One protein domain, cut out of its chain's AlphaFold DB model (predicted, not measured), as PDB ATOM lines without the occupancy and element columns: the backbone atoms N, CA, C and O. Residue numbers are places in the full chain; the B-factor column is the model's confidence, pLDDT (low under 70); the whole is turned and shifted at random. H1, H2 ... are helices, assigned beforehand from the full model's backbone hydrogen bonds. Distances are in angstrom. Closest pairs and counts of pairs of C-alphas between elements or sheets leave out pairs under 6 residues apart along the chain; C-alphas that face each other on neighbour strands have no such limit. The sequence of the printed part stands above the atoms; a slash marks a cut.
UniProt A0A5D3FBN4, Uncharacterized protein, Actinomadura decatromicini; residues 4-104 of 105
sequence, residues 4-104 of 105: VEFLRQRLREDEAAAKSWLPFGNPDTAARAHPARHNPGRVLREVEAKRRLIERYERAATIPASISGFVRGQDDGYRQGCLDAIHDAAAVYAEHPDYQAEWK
ATOM      1  N   VAL A   4     175.320  39.822 114.875       94.06
ATOM      2  CA  VAL A   4     175.281  38.439 114.382       94.06
ATOM      3  C   VAL A   4     175.852  37.492 115.437       94.06
ATOM      4  O   VAL A   4     175.269  36.438 115.696       94.06
ATOM      5  N   GLU A   5     176.954  37.867 116.080       94.88
ATOM      6  CA  GLU A   5     177.552  37.158 117.211       94.88
ATOM      7  C   GLU A   5     176.582  37.070 118.396       94.88
ATOM      8  O   GLU A   5     176.377  35.978 118.936       94.88
ATOM      9  N   PHE A   6     175.927  38.183 118.747       95.69
ATOM     10  CA  PHE A   6     174.894  38.229 119.783       95.69
ATOM     11  C   PHE A   6     173.757  37.258 119.463       95.69
ATOM     12  O   PHE A   6     173.440  36.381 120.272       95.69
ATOM     13  N   LEU A   7     173.181  37.351 118.258       95.38
ATOM     14  CA  LEU A   7     172.083  36.483 117.848       95.38
ATOM     15  C   LEU A   7     172.519  35.014 117.867       95.38
ATOM     16  O   LEU A   7     171.826  34.178 118.438       95.38
ATOM     17  N   ARG A   8     173.706  34.680 117.345       96.44
ATOM     18  CA  ARG A   8     174.265  33.316 117.409       96.44
ATOM     19  C   ARG A   8     174.371  32.791 118.833       96.44
ATOM     20  O   ARG A   8     174.090  31.614 119.067       96.44
ATOM     21  N   GLN A   9     174.793  33.625 119.779       96.38
ATOM     22  CA  GLN A   9     174.849  33.240 121.182       96.38
ATOM     23  C   GLN A   9     173.452  32.952 121.737       96.38
ATOM     24  O   GLN A   9     173.252  31.873 122.295       96.38
ATOM     25  N   ARG A  10     172.478  33.839 121.508       95.88
ATOM     26  CA  ARG A  10     171.092  33.639 121.967       95.88
ATOM     27  C   ARG A  10     170.467  32.369 121.399       95.88
ATOM     28  O   ARG A  10     169.883  31.584 122.134       95.88
ATOM     29  N   LEU A  11     170.691  32.094 120.115       95.12
ATOM     30  CA  LEU A  11     170.200  30.871 119.475       95.12
ATOM     31  C   LEU A  11     170.806  29.595 120.070       95.12
ATOM     32  O   LEU A  11     170.131  28.568 120.113       95.12
ATOM     33  N   ARG A  12     172.069  29.628 120.519       95.75
ATOM     34  CA  ARG A  12     172.686  28.486 121.217       95.75
ATOM     35  C   ARG A  12     172.048  28.256 122.583       95.75
ATOM     36  O   ARG A  12     171.844  27.106 122.961       95.75
ATOM     37  N   GLU A  13     171.740  29.327 123.304       92.62
ATOM     38  CA  GLU A  13     171.088  29.250 124.612       92.62
ATOM     39  C   GLU A  13     169.646  28.749 124.494       92.62
ATOM     40  O   GLU A  13     169.281  27.806 125.194       92.62
ATOM     41  N   ASP A  14     168.870  29.279 123.545       91.38
ATOM     42  CA  ASP A  14     167.502  28.827 123.262       91.38
ATOM     43  C   ASP A  14     167.470  27.350 122.848       91.38
ATOM     44  O   ASP A  14     166.613  26.581 123.291       91.38
ATOM     45  N   GLU A  15     168.431  26.919 122.026       92.31
ATOM     46  CA  GLU A  15     168.568  25.516 121.645       92.31
ATOM     47  C   GLU A  15     168.919  24.627 122.841       92.31
ATOM     48  O   GLU A  15     168.330  23.556 122.997       92.31
ATOM     49  N   ALA A  16     169.869  25.044 123.683       90.31
ATOM     50  CA  ALA A  16     170.268  24.293 124.869       90.31
ATOM     51  C   ALA A  16     169.108  24.173 125.867       90.31
ATOM     52  O   ALA A  16     168.827  23.074 126.352       90.31
ATOM     53  N   ALA A  17     168.385  25.271 126.104       86.69
ATOM     54  CA  ALA A  17     167.189  25.293 126.934       86.69
ATOM     55  C   ALA A  17     166.120  24.345 126.374       86.69
ATOM     56  O   ALA A  17     165.666  23.450 127.086       86.69
ATOM     57  N   ALA A  18     165.795  24.442 125.080       86.31
ATOM     58  CA  ALA A  18     164.821  23.560 124.440       86.31
ATOM     59  C   ALA A  18     165.232  22.080 124.514       86.31
ATOM     60  O   ALA A  18     164.408  21.226 124.840       86.31
ATOM     61  N   LYS A  19     166.508  21.762 124.264       84.62
ATOM     62  CA  LYS A  19     167.037  20.391 124.351       84.62
ATOM     63  C   LYS A  19     166.986  19.834 125.769       84.62
ATOM     64  O   LYS A  19     166.672  18.659 125.927       84.62
ATOM     65  N   SER A  20     167.244  20.658 126.785       82.88
ATOM     66  CA  SER A  20     167.191  20.228 128.189       82.88
ATOM     67  C   SER A  20     165.792  19.782 128.634       82.88
ATOM     68  O   SER A  20     165.659  19.065 129.621       82.88
ATOM     69  N   TRP A  21     164.749  20.169 127.891       73.50
ATOM     70  CA  TRP A  21     163.353  19.841 128.189       73.50
ATOM     71  C   TRP A  21     162.842  18.644 127.377       73.50
ATOM     72  O   TRP A  21     161.697  18.231 127.539       73.50
ATOM     73  N   LEU A  22     163.665  18.074 126.490       69.12
ATOM     74  CA  LEU A  22     163.312  16.878 125.730       69.12
ATOM     75  C   LEU A  22     163.581  15.641 126.594       69.12
ATOM     76  O   LEU A  22     164.746  15.306 126.797       69.12
ATOM     77  N   PRO A  23     162.550  14.903 127.052       60.16
ATOM     78  CA  PRO A  23     162.760  13.791 127.972       60.16
ATOM     79  C   PRO A  23     163.618  12.666 127.367       60.16
ATOM     80  O   PRO A  23     164.297  11.982 128.117       60.16
ATOM     81  N   PHE A  24     163.649  12.498 126.032       55.19
ATOM     82  CA  PHE A  24     164.437  11.454 125.346       55.19
ATOM     83  C   PHE A  24     164.861  11.830 123.909       55.19
ATOM     84  O   PHE A  24     164.905  10.982 123.022       55.19
ATOM     85  N   GLY A  25     165.116  13.114 123.629       54.94
ATOM     86  CA  GLY A  25     165.618  13.552 122.315       54.94
ATOM     87  C   GLY A  25     164.607  13.541 121.155       54.94
ATOM     88  O   GLY A  25     164.984  13.886 120.038       54.94
ATOM     89  N   ASN A  26     163.331  13.206 121.393       63.88
ATOM     90  CA  ASN A  26     162.272  13.347 120.391       63.88
ATOM     91  C   ASN A  26     161.500  14.678 120.591       63.88
ATOM     92  O   ASN A  26     160.776  14.823 121.579       63.88
ATOM     93  N   PRO A  27     161.624  15.656 119.675       62.59
ATOM     94  CA  PRO A  27     160.943  16.948 119.780       62.59
ATOM     95  C   PRO A  27     159.413  16.861 119.684       62.59
ATOM     96  O   PRO A  27     158.721  17.720 120.234       62.59
ATOM     97  N   ASP A  28     158.876  15.811 119.061       63.75
ATOM     98  CA  ASP A  28     157.432  15.626 118.897       63.75
ATOM     99  C   ASP A  28     156.765  15.017 120.140       63.75
ATOM    100  O   ASP A  28     155.565  15.204 120.357       63.75
ATOM    101  N   THR A  29     157.515  14.331 121.009       60.00
ATOM    102  CA  THR A  29     156.971  13.833 122.286       60.00
ATOM    103  C   THR A  29     156.916  14.932 123.343       60.00
ATOM    104  O   THR A  29     155.921  15.029 124.060       60.00
ATOM    105  N   ALA A  30     157.911  15.824 123.387       57.16
ATOM    106  CA  ALA A  30     157.885  16.994 124.268       57.16
ATOM    107  C   ALA A  30     156.757  17.978 123.906       57.16
ATOM    108  O   ALA A  30     156.143  18.578 124.788       57.16
ATOM    109  N   ALA A  31     156.402  18.074 122.621       58.88
ATOM    110  CA  ALA A  31     155.259  18.851 122.144       58.88
ATOM    111  C   ALA A  31     153.918  18.458 122.790       58.88
ATOM    112  O   ALA A  31     153.035  19.305 122.907       58.88
ATOM    113  N   ARG A  32     153.752  17.190 123.195       57.69
ATOM    114  CA  ARG A  32     152.518  16.679 123.826       57.69
ATOM    115  C   ARG A  32     152.476  16.909 125.339       57.69
ATOM    116  O   ARG A  32     151.393  16.852 125.909       57.69
ATOM    117  N   ALA A  33     153.626  17.146 125.975       60.06
ATOM    118  CA  ALA A  33     153.750  17.313 127.426       60.06
ATOM    119  C   ALA A  33     153.748  18.786 127.876       60.06
ATOM    120  O   ALA A  33     153.404  19.074 129.021       60.06
ATOM    121  N   HIS A  34     154.102  19.722 126.990       61.59
ATOM    122  CA  HIS A  34     154.146  21.152 127.299       61.59
ATOM    123  C   HIS A  34     152.951  21.906 126.699       61.59
ATOM    124  O   HIS A  34     152.486  21.553 125.612       61.59
ATOM    125  N   PRO A  35     152.460  22.982 127.352       56.72
ATOM    126  CA  PRO A  35     151.471  23.868 126.747       56.72
ATOM    127  C   PRO A  35     151.965  24.298 125.364       56.72
ATOM    128  O   PRO A  35     153.136  24.643 125.226       56.72
ATOM    129  N   ALA A  36     151.095  24.318 124.349       56.31
ATOM    130  CA  ALA A  36     151.464  24.545 122.942       56.31
ATOM    131  C   ALA A  36     152.356  25.787 122.682       56.31
ATOM    132  O   ALA A  36     153.044  25.853 121.663       56.31
ATOM    133  N   ARG A  37     152.370  26.752 123.615       53.56
ATOM    134  CA  ARG A  37     153.204  27.966 123.615       53.56
ATOM    135  C   ARG A  37     154.675  27.724 123.996       53.56
ATOM    136  O   ARG A  37     155.536  28.447 123.517       53.56
ATOM    137  N   HIS A  38     154.966  26.694 124.789       65.31
ATOM    138  CA  HIS A  38     156.306  26.318 125.264       65.31
ATOM    139  C   HIS A  38     156.734  24.959 124.702       65.31
ATOM    140  O   HIS A  38     157.318  24.138 125.400       65.31
ATOM    141  N   ASN A  39     156.388  24.692 123.442       77.94
ATOM    142  CA  ASN A  39     156.763  23.460 122.765       77.94
ATOM    143  C   ASN A  39     158.260  23.509 122.384       77.94
ATOM    144  O   ASN A  39     158.618  24.307 121.511       77.94
ATOM    145  N   PRO A  40     159.130  22.650 122.949       83.31
ATOM    146  CA  PRO A  40     160.558  22.660 122.627       83.31
ATOM    147  C   PRO A  40     160.840  22.427 121.136       83.31
ATOM    148  O   PRO A  40     161.730  23.048 120.561       83.31
ATOM    149  N   GLY A  41     160.021  21.611 120.460       84.81
ATOM    150  CA  GLY A  41     160.115  21.406 119.014       84.81
ATOM    151  C   GLY A  41     159.814  22.669 118.197       84.81
ATOM    152  O   GLY A  41     160.374  22.849 117.117       84.81
ATOM    153  N   ARG A  42     158.968  23.578 118.707       86.00
ATOM    154  CA  ARG A  42     158.737  24.896 118.089       86.00
ATOM    155  C   ARG A  42     159.987  25.769 118.202       86.00
ATOM    156  O   ARG A  42     160.411  26.306 117.185       86.00
ATOM    157  N   VAL A  43     160.596  25.842 119.388       88.75
ATOM    158  CA  VAL A  43     161.818  26.632 119.635       88.75
ATOM    159  C   VAL A  43     162.969  26.156 118.748       88.75
ATOM    160  O   VAL A  43     163.618  26.966 118.094       88.75
ATOM    161  N   LEU A  44     163.173  24.841 118.624       90.69
ATOM    162  CA  LEU A  44     164.213  24.290 117.747       90.69
ATOM    163  C   LEU A  44     164.005  24.662 116.270       90.69
ATOM    164  O   LEU A  44     164.970  24.978 115.574       90.69
ATOM    165  N   ARG A  45     162.753  24.681 115.788       91.44
ATOM    166  CA  ARG A  45     162.436  25.138 114.423       91.44
ATOM    167  C   ARG A  45     162.688  26.634 114.234       91.44
ATOM    168  O   ARG A  45     163.126  27.032 113.157       91.44
ATOM    169  N   GLU A  46     162.429  27.453 115.250       92.69
ATOM    170  CA  GLU A  46     162.735  28.889 115.218       92.69
ATOM    171  C   GLU A  46     164.242  29.147 115.210       92.69
ATOM    172  O   GLU A  46     164.713  29.950 114.404       92.69
ATOM    173  N   VAL A  47     165.005  28.426 116.038       94.75
ATOM    174  CA  VAL A  47     166.474  28.489 116.041       94.75
ATOM    175  C   VAL A  47     167.028  28.168 114.659       94.75
ATOM    176  O   VAL A  47     167.830  28.928 114.115       94.75
ATOM    177  N   GLU A  48     166.562  27.076 114.065       95.69
ATOM    178  CA  GLU A  48     166.978  26.646 112.734       95.69
ATOM    179  C   GLU A  48     166.602  27.674 111.650       95.69
ATOM    180  O   GLU A  48     167.395  27.978 110.759       95.69
ATOM    181  N   ALA A  49     165.417  28.284 111.737       95.88
ATOM    182  CA  ALA A  49     165.024  29.354 110.821       95.88
ATOM    183  C   ALA A  49     165.939  30.587 110.934       95.88
ATOM    184  O   ALA A  49     166.386  31.107 109.910       95.88
ATOM    185  N   LYS A  50     166.266  31.023 112.158       95.88
ATOM    186  CA  LYS A  50     167.145  32.180 112.398       95.88
ATOM    187  C   LYS A  50     168.603  31.897 112.002       95.88
ATOM    188  O   LYS A  50     169.265  32.785 111.470       95.88
ATOM    189  N   ARG A  51     169.091  30.656 112.144       96.81
ATOM    190  CA  ARG A  51     170.399  30.231 111.598       96.81
ATOM    191  C   ARG A  51     170.469  30.388 110.085       96.81
ATOM    192  O   ARG A  51     171.418  30.980 109.578       96.81
ATOM    193  N   ARG A  52     169.427  29.957 109.371       95.44
ATOM    194  CA  ARG A  52     169.351  30.123 107.912       95.44
ATOM    195  C   ARG A  52     169.311  31.586 107.466       95.44
ATOM    196  O   ARG A  52     169.785  31.878 106.372       95.44
ATOM    197  N   LEU A  53     168.769  32.507 108.272       94.00
ATOM    198  CA  LEU A  53     168.854  33.949 107.984       94.00
ATOM    199  C   LEU A  53     170.303  34.444 108.050       94.00
ATOM    200  O   LEU A  53     170.761  35.101 107.119       94.00
ATOM    201  N   ILE A  54     171.040  34.055 109.095       94.31
ATOM    202  CA  ILE A  54     172.463  34.394 109.240       94.31
ATOM    203  C   ILE A  54     173.274  33.841 108.060       94.31
ATOM    204  O   ILE A  54     174.033  34.579 107.441       94.31
ATOM    205  N   GLU A  55     173.059  32.581 107.677       93.00
ATOM    206  CA  GLU A  55     173.738  31.982 106.519       93.00
ATOM    207  C   GLU A  55     173.426  32.703 105.199       93.00
ATOM    208  O   GLU A  55     174.274  32.768 104.308       93.00
ATOM    209  N   ARG A  56     172.204  33.226 105.027       90.56
ATOM    210  CA  ARG A  56     171.835  34.019 103.841       90.56
ATOM    211  C   ARG A  56     172.561  35.358 103.821       90.56
ATOM    212  O   ARG A  56     173.075  35.721 102.766       90.56
ATOM    213  N   TYR A  57     172.641  36.035 104.965       90.31
ATOM    214  CA  TYR A  57     173.391  37.281 105.117       90.31
ATOM    215  C   TYR A  57     174.887  37.087 104.831       90.31
ATOM    216  O   TYR A  57     175.465  37.821 104.031       90.31
ATOM    217  N   GLU A  58     175.507  36.057 105.413       89.69
ATOM    218  CA  GLU A  58     176.929  35.759 105.193       89.69
ATOM    219  C   GLU A  58     177.209  35.380 103.739       89.69
ATOM    220  O   GLU A  58     178.156  35.877 103.134       89.69
ATOM    221  N   ARG A  59     176.343  34.565 103.128       85.50
ATOM    222  CA  ARG A  59     176.453  34.225 101.707       85.50
ATOM    223  C   ARG A  59     176.359  35.465 100.825       85.50
ATOM    224  O   ARG A  59     177.182  35.613  99.927       85.50
ATOM    225  N   ALA A  60     175.418  36.368 101.109       81.75
ATOM    226  CA  ALA A  60     175.276  37.631 100.386       81.75
ATOM    227  C   ALA A  60     176.541  38.503 100.477       81.75
ATOM    228  O   ALA A  60     176.878  39.182  99.517       81.75
ATOM    229  N   ALA A  61     177.279  38.438 101.590       76.00
ATOM    230  CA  ALA A  61     178.549  39.149 101.749       76.00
ATOM    231  C   ALA A  61     179.715  38.542 100.939       76.00
ATOM    232  O   ALA A  61     180.727  39.209 100.740       76.00
ATOM    233  N   THR A  62     179.593  37.290 100.484       77.25
ATOM    234  CA  THR A  62     180.670  36.560  99.781       77.25
ATOM    235  C   THR A  62     180.495  36.473  98.268       77.25
ATOM    236  O   THR A  62     181.453  36.132  97.577       77.25
ATOM    237  N   ILE A  63     179.299  36.754  97.736       67.00
ATOM    238  CA  ILE A  63     179.040  36.697  96.292       67.00
ATOM    239  C   ILE A  63     179.706  37.913  95.633       67.00
ATOM    240  O   ILE A  63     179.326  39.046  95.926       67.00
ATOM    241  N   PRO A  64     180.691  37.722  94.734       61.88
ATOM    242  CA  PRO A  64     181.265  38.833  93.992       61.88
ATOM    243  C   PRO A  64     180.196  39.451  93.090       61.88
ATOM    244  O   PRO A  64     179.516  38.727  92.360       61.88
ATOM    245  N   ALA A  65     180.123  40.784  93.056       59.09
ATOM    246  CA  ALA A  65     179.198  41.549  92.207       59.09
ATOM    247  C   ALA A  65     179.314  41.243  90.693       59.09
ATOM    248  O   ALA A  65     178.527  41.740  89.895       59.09
ATOM    249  N   SER A  66     180.327  40.472  90.276       53.88
ATOM    250  CA  SER A  66     180.560  40.029  88.899       53.88
ATOM    251  C   SER A  66     179.987  38.643  88.560       53.88
ATOM    252  O   SER A  66     179.991  38.283  87.386       53.88
ATOM    253  N   ILE A  67     179.534  37.856  89.547       55.06
ATOM    254  CA  ILE A  67     179.052  36.467  89.366       55.06
ATOM    255  C   ILE A  67     177.558  36.331  89.691       55.06
ATOM    256  O   ILE A  67     176.929  35.332  89.335       55.06
ATOM    257  N   SER A  68     176.949  37.324  90.338       53.38
ATOM    258  CA  SER A  68     175.505  37.310  90.521       53.38
ATOM    259  C   SER A  68     174.830  37.482  89.151       53.38
ATOM    260  O   SER A  68     175.160  38.366  88.366       53.38
ATOM    261  N   GLY A  69     173.854  36.632  88.830       53.25
ATOM    262  CA  GLY A  69     172.933  36.875  87.708       53.25
ATOM    263  C   GLY A  69     171.973  38.044  87.975       53.25
ATOM    264  O   GLY A  69     170.956  38.173  87.298       53.25
ATOM    265  N   PHE A  70     172.265  38.844  88.999       51.16
ATOM    266  CA  PHE A  70     171.494  39.970  89.476       51.16
ATOM    267  C   PHE A  70     172.141  41.262  88.966       51.16
ATOM    268  O   PHE A  70     173.353  41.364  88.788       51.16
ATOM    269  N   VAL A  71     171.320  42.262  88.657       53.78
ATOM    270  CA  VAL A  71     171.813  43.543  88.136       53.78
ATOM    271  C   VAL A  71     172.652  44.229  89.222       53.78
ATOM    272  O   VAL A  71     172.292  44.194  90.398       53.78
ATOM    273  N   ARG A  72     173.762  44.881  88.845       47.75
ATOM    274  CA  ARG A  72     174.601  45.696  89.745       47.75
ATOM    275  C   ARG A  72     173.718  46.575  90.658       47.75
ATOM    276  O   ARG A  72     172.961  47.396  90.149       47.75
ATOM    277  N   GLY A  73     173.814  46.390  91.980       54.16
ATOM    278  CA  GLY A  73     172.997  47.069  93.005       54.16
ATOM    279  C   GLY A  73     171.895  46.208  93.648       54.16
ATOM    280  O   GLY A  73     171.381  46.552  94.708       54.16
ATOM    281  N   GLN A  74     171.553  45.059  93.061       59.41
ATOM    282  CA  GLN A  74     170.554  44.131  93.607       59.41
ATOM    283  C   GLN A  74     171.147  43.184  94.671       59.41
ATOM    284  O   GLN A  74     170.435  42.784  95.592       59.41
ATOM    285  N   ASP A  75     172.452  42.901  94.611       63.94
ATOM    286  CA  ASP A  75     173.174  42.155  95.655       63.94
ATOM    287  C   ASP A  75     173.271  42.944  96.968       63.94
ATOM    288  O   ASP A  75     173.073  42.381  98.046       63.94
ATOM    289  N   ASP A  76     173.488  44.261  96.875       69.06
ATOM    290  CA  ASP A  76     173.486  45.163  98.030       69.06
ATOM    291  C   ASP A  76     172.095  45.205  98.679       69.06
ATOM    292  O   ASP A  76     171.975  45.106  99.898       69.06
ATOM    293  N   GLY A  77     171.034  45.250  97.863       77.94
ATOM    294  CA  GLY A  77     169.652  45.183  98.341       77.94
ATOM    295  C   GLY A  77     169.299  43.844  98.996       77.94
ATOM    296  O   GLY A  77     168.643  43.823 100.036       77.94
ATOM    297  N   TYR A  78     169.764  42.719  98.443       82.38
ATOM    298  CA  TYR A  78     169.561  41.402  99.053       82.38
ATOM    299  C   TYR A  78     170.308  41.267 100.385       82.38
ATOM    300  O   TYR A  78     169.744  40.772 101.365       82.38
ATOM    301  N   ARG A  79     171.562  41.737 100.445       84.38
ATOM    302  CA  ARG A  79     172.344  41.745 101.683       84.38
ATOM    303  C   ARG A  79     171.694  42.627 102.747       84.38
ATOM    304  O   ARG A  79     171.584  42.179 103.886       84.38
ATOM    305  N   GLN A  80     171.239  43.823 102.374       86.81
ATOM    306  CA  GLN A  80     170.543  44.731 103.284       86.81
ATOM    307  C   GLN A  80     169.250  44.102 103.807       86.81
ATOM    308  O   GLN A  80     169.070  44.024 105.013       86.81
ATOM    309  N   GLY A  81     168.419  43.519 102.937       90.06
ATOM    310  CA  GLY A  81     167.196  42.841 103.375       90.06
ATOM    311  C   GLY A  81     167.455  41.650 104.310       90.06
ATOM    312  O   GLY A  81     166.667  41.383 105.215       90.06
ATOM    313  N   CYS A  82     168.579  40.941 104.143       91.56
ATOM    314  CA  CYS A  82     168.987  39.912 105.101       91.56
ATOM    315  C   CYS A  82     169.431  40.512 106.443       91.56
ATOM    316  O   CYS A  82     169.166  39.908 107.480       91.56
ATOM    317  N   LEU A  83     170.101  41.669 106.431       91.88
ATOM    318  CA  LEU A  83     170.500  42.380 107.644       91.88
ATOM    319  C   LEU A  83     169.273  42.904 108.406       91.88
ATOM    320  O   LEU A  83     169.178  42.677 109.609       91.88
ATOM    321  N   ASP A  84     168.302  43.496 107.710       94.00
ATOM    322  CA  ASP A  84     167.044  43.973 108.300       94.00
ATOM    323  C   ASP A  84     166.287  42.812 108.976       94.00
ATOM    324  O   ASP A  84     165.886  42.897 110.135       94.00
ATOM    325  N   ALA A  85     166.213  41.653 108.312       94.75
ATOM    326  CA  ALA A  85     165.621  40.450 108.899       94.75
ATOM    327  C   ALA A  85     166.382  39.938 110.142       94.75
ATOM    328  O   ALA A  85     165.781  39.324 111.027       94.75
ATOM    329  N   ILE A  86     167.699  40.161 110.226       95.50
ATOM    330  CA  ILE A  86     168.501  39.844 111.418       95.50
ATOM    331  C   ILE A  86     168.175  40.816 112.559       95.50
ATOM    332  O   ILE A  86     168.031  40.355 113.693       95.50
ATOM    333  N   HIS A  87     168.002  42.112 112.277       95.62
ATOM    334  CA  HIS A  87     167.534  43.095 113.263       95.62
ATOM    335  C   HIS A  87     166.166  42.701 113.837       95.62
ATOM    336  O   HIS A  87     166.025  42.574 115.057       95.62
ATOM    337  N   ASP A  88     165.199  42.381 112.976       96.12
ATOM    338  CA  ASP A  88     163.867  41.922 113.390       96.12
ATOM    339  C   ASP A  88     163.932  40.638 114.235       96.12
ATOM    340  O   ASP A  88     163.267  40.506 115.265       96.12
ATOM    341  N   ALA A  89     164.774  39.678 113.841       95.19
ATOM    342  CA  ALA A  89     164.947  38.430 114.581       95.19
ATOM    343  C   ALA A  89     165.600  38.633 115.960       95.19
ATOM    344  O   ALA A  89     165.326  37.851 116.885       95.19
ATOM    345  N   ALA A  90     166.461  39.646 116.085       94.88
ATOM    346  CA  ALA A  90     167.142  40.021 117.317       94.88
ATOM    347  C   ALA A  90     166.268  40.875 118.248       94.88
ATOM    348  O   ALA A  90     166.479  40.833 119.460       94.88
ATOM    349  N   ALA A  91     165.259  41.579 117.725       94.88
ATOM    350  CA  ALA A  91     164.350  42.421 118.508       94.88
ATOM    351  C   ALA A  91     163.604  41.654 119.618       94.88
ATOM    352  O   ALA A  91     163.253  42.228 120.646       94.88
ATOM    353  N   VAL A  92     163.428  40.335 119.468       93.44
ATOM    354  CA  VAL A  92     162.861  39.456 120.513       93.44
ATOM    355  C   VAL A  92     163.693  39.477 121.805       93.44
ATOM    356  O   VAL A  92     163.162  39.221 122.880       93.44
ATOM    357  N   TYR A  93     164.981  39.810 121.715       93.88
ATOM    358  CA  TYR A  93     165.901  39.888 122.847       93.88
ATOM    359  C   TYR A  93     166.165  41.335 123.295       93.88
ATOM    360  O   TYR A  93     167.167  41.579 123.959       93.88
ATOM    361  N   ALA A  94     165.297  42.297 122.954       93.81
ATOM    362  CA  ALA A  94     165.502  43.718 123.268       93.81
ATOM    363  C   ALA A  94     165.622  44.030 124.774       93.81
ATOM    364  O   ALA A  94     166.189  45.055 125.144       93.81
ATOM    365  N   GLU A  95     165.098  43.157 125.637       93.00
ATOM    366  CA  GLU A  95     165.203  43.269 127.100       93.00
ATOM    367  C   GLU A  95     166.462  42.586 127.670       93.00
ATOM    368  O   GLU A  95     166.683  42.592 128.881       93.00
ATOM    369  N   HIS A  96     167.298  41.977 126.823       91.31
ATOM    370  CA  HIS A  96     168.515  41.309 127.266       91.31
ATOM    371  C   HIS A  96     169.606  42.337 127.642       91.31
ATOM    372  O   HIS A  96     169.836  43.263 126.869       91.31
ATOM    373  N   PRO A  97     170.347  42.170 128.758       93.56
ATOM    374  CA  PRO A  97     171.375  43.129 129.192       93.56
ATOM    375  C   PRO A  97     172.462  43.424 128.150       93.56
ATOM    376  O   PRO A  97     172.918  44.554 128.030       93.56
ATOM    377  N   ASP A  98     172.850  42.403 127.382       93.44
ATOM    378  CA  ASP A  98     173.863  42.525 126.324       93.44
ATOM    379  C   ASP A  98     173.297  43.041 124.983       93.44
ATOM    380  O   ASP A  98     174.041  43.156 124.008       93.44
ATOM    381  N   TYR A  99     171.987  43.311 124.896       92.31
ATOM    382  CA  TYR A  99     171.366  43.874 123.698       92.31
ATOM    383  C   TYR A  99     171.663  45.373 123.598       92.31
ATOM    384  O   TYR A  99     171.397  46.138 124.526       92.31
ATOM    385  N   GLN A 100     172.183  45.814 122.455       93.31
ATOM    386  CA  GLN A 100     172.529  47.217 122.240       93.31
ATOM    387  C   GLN A 100     171.388  47.969 121.549       93.31
ATOM    388  O   GLN A 100     170.778  47.478 120.602       93.31
ATOM    389  N   ALA A 101     171.109  49.195 122.003       90.44
ATOM    390  CA  ALA A 101     170.001  50.003 121.487       90.44
ATOM    391  C   ALA A 101     170.135  50.352 119.992       90.44
ATOM    392  O   ALA A 101     169.122  50.549 119.329       90.44
ATOM    393  N   GLU A 102     171.364  50.394 119.473       91.31
ATOM    394  CA  GLU A 102     171.682  50.591 118.052       91.31
ATOM    395  C   GLU A 102     171.235  49.430 117.149       91.31
ATOM    396  O   GLU A 102     171.178  49.588 115.936       91.31
ATOM    397  N   TRP A 103     170.896  48.269 117.718       91.50
ATOM    398  CA  TRP A 103     170.415  47.109 116.964       91.50
ATOM    399  C   TRP A 103     168.898  47.079 116.788       91.50
ATOM    400  O   TRP A 103     168.375  46.114 116.225       91.50
ATOM    401  N   LYS A 104     168.181  48.089 117.281       86.19
ATOM    402  CA  LYS A 104     166.743  48.203 117.037       86.19
ATOM    403  C   LYS A 104     166.502  48.467 115.541       86.19
ATOM    404  O   LYS A 104     167.240  49.280 114.985       86.19
TER     405      LYS A 104
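Overview. This is residues 4 to 104 of the 105 residues of an uncharacterized protein of Actinomadura decatromicini (UniProt A0A5D3FBN4). One long helix, H3, makes the base of this model, with H1 folded along its first part and H4 along its last part; the first residues of H1 and the last of H4 come near each other over the middle of H3, as at the top of a low triangle. The short H2 sits at the end of the model where H3 begins. The printed part has 101 residues with four named helices, H1, H2, H3 and H4 in that order, and no named strand; its class is all helix. It is loose and elongated, with a radius of gyration of the C-alphas of 16.8 A and spans of 52 by 31 by 19 A.

Along the chain. Find C-alpha 4 at (175.281, 38.439, 114.382); from there H1 runs through residues 4 to 20, 24.2 A from first to last C-alpha. Next look at residues 27 to 33, which are H2, 10.5 A long. H3 begins at C-alpha 40, at (160.558, 22.660, 122.627), and runs 33.5 A through residues 40 to 62. H4 takes residues 74 to 91, 25.7 A, and ends at C-alpha 91, at (164.350, 42.421, 118.508).

Arrangement. Start from H3, the hub, which touches the three other helices. H1 touches it at a shallow tilt of 23 degrees, opposite ways; the closest C-alphas are those of Ala 18 and Pro 40, 4.7 A apart. H2 touches H3 at residues 40 to 41 alone, where the C-alphas of Pro 27 and Gly 41 come closest at 4.6 A; the two form a hairpin, opposite ways, at a tilt of 36 degrees, only just steep. H3 and H4 form another hairpin, at a shallow tilt of 32 degrees, opposite ways; look at the C-alphas of Tyr 57 and Cys 82, the closest, at 5.1 A. H1 and H4 are close but not clearly touching, with the closest C-alphas, those of Leu 7 and Ala 90, 6.1 A apart. H2 and H4 are apart, and H1 and H2 are only just apart, 8.4 A at the closest. In H1, H3 and H4 every O i to N i+4 pair is within hydrogen-bond range; in H2, 1 of 3 is, beside 2 of 4 O i to N i+3 pairs.

Size, cuts and confidence. The two C-alphas farthest apart, those of Ala 33 and Ser 66, are 52.1 A from each other. The printed part has no cut. The link from H3 to H4, 11 residues, is long, while those from H1 to H2 and from H2 to H3 are short. Residues 92 to 104 hold no named element. The mean pLDDT of the printed part is 80.8; look for values under 70 at residues 22 to 38 and 63 to 76.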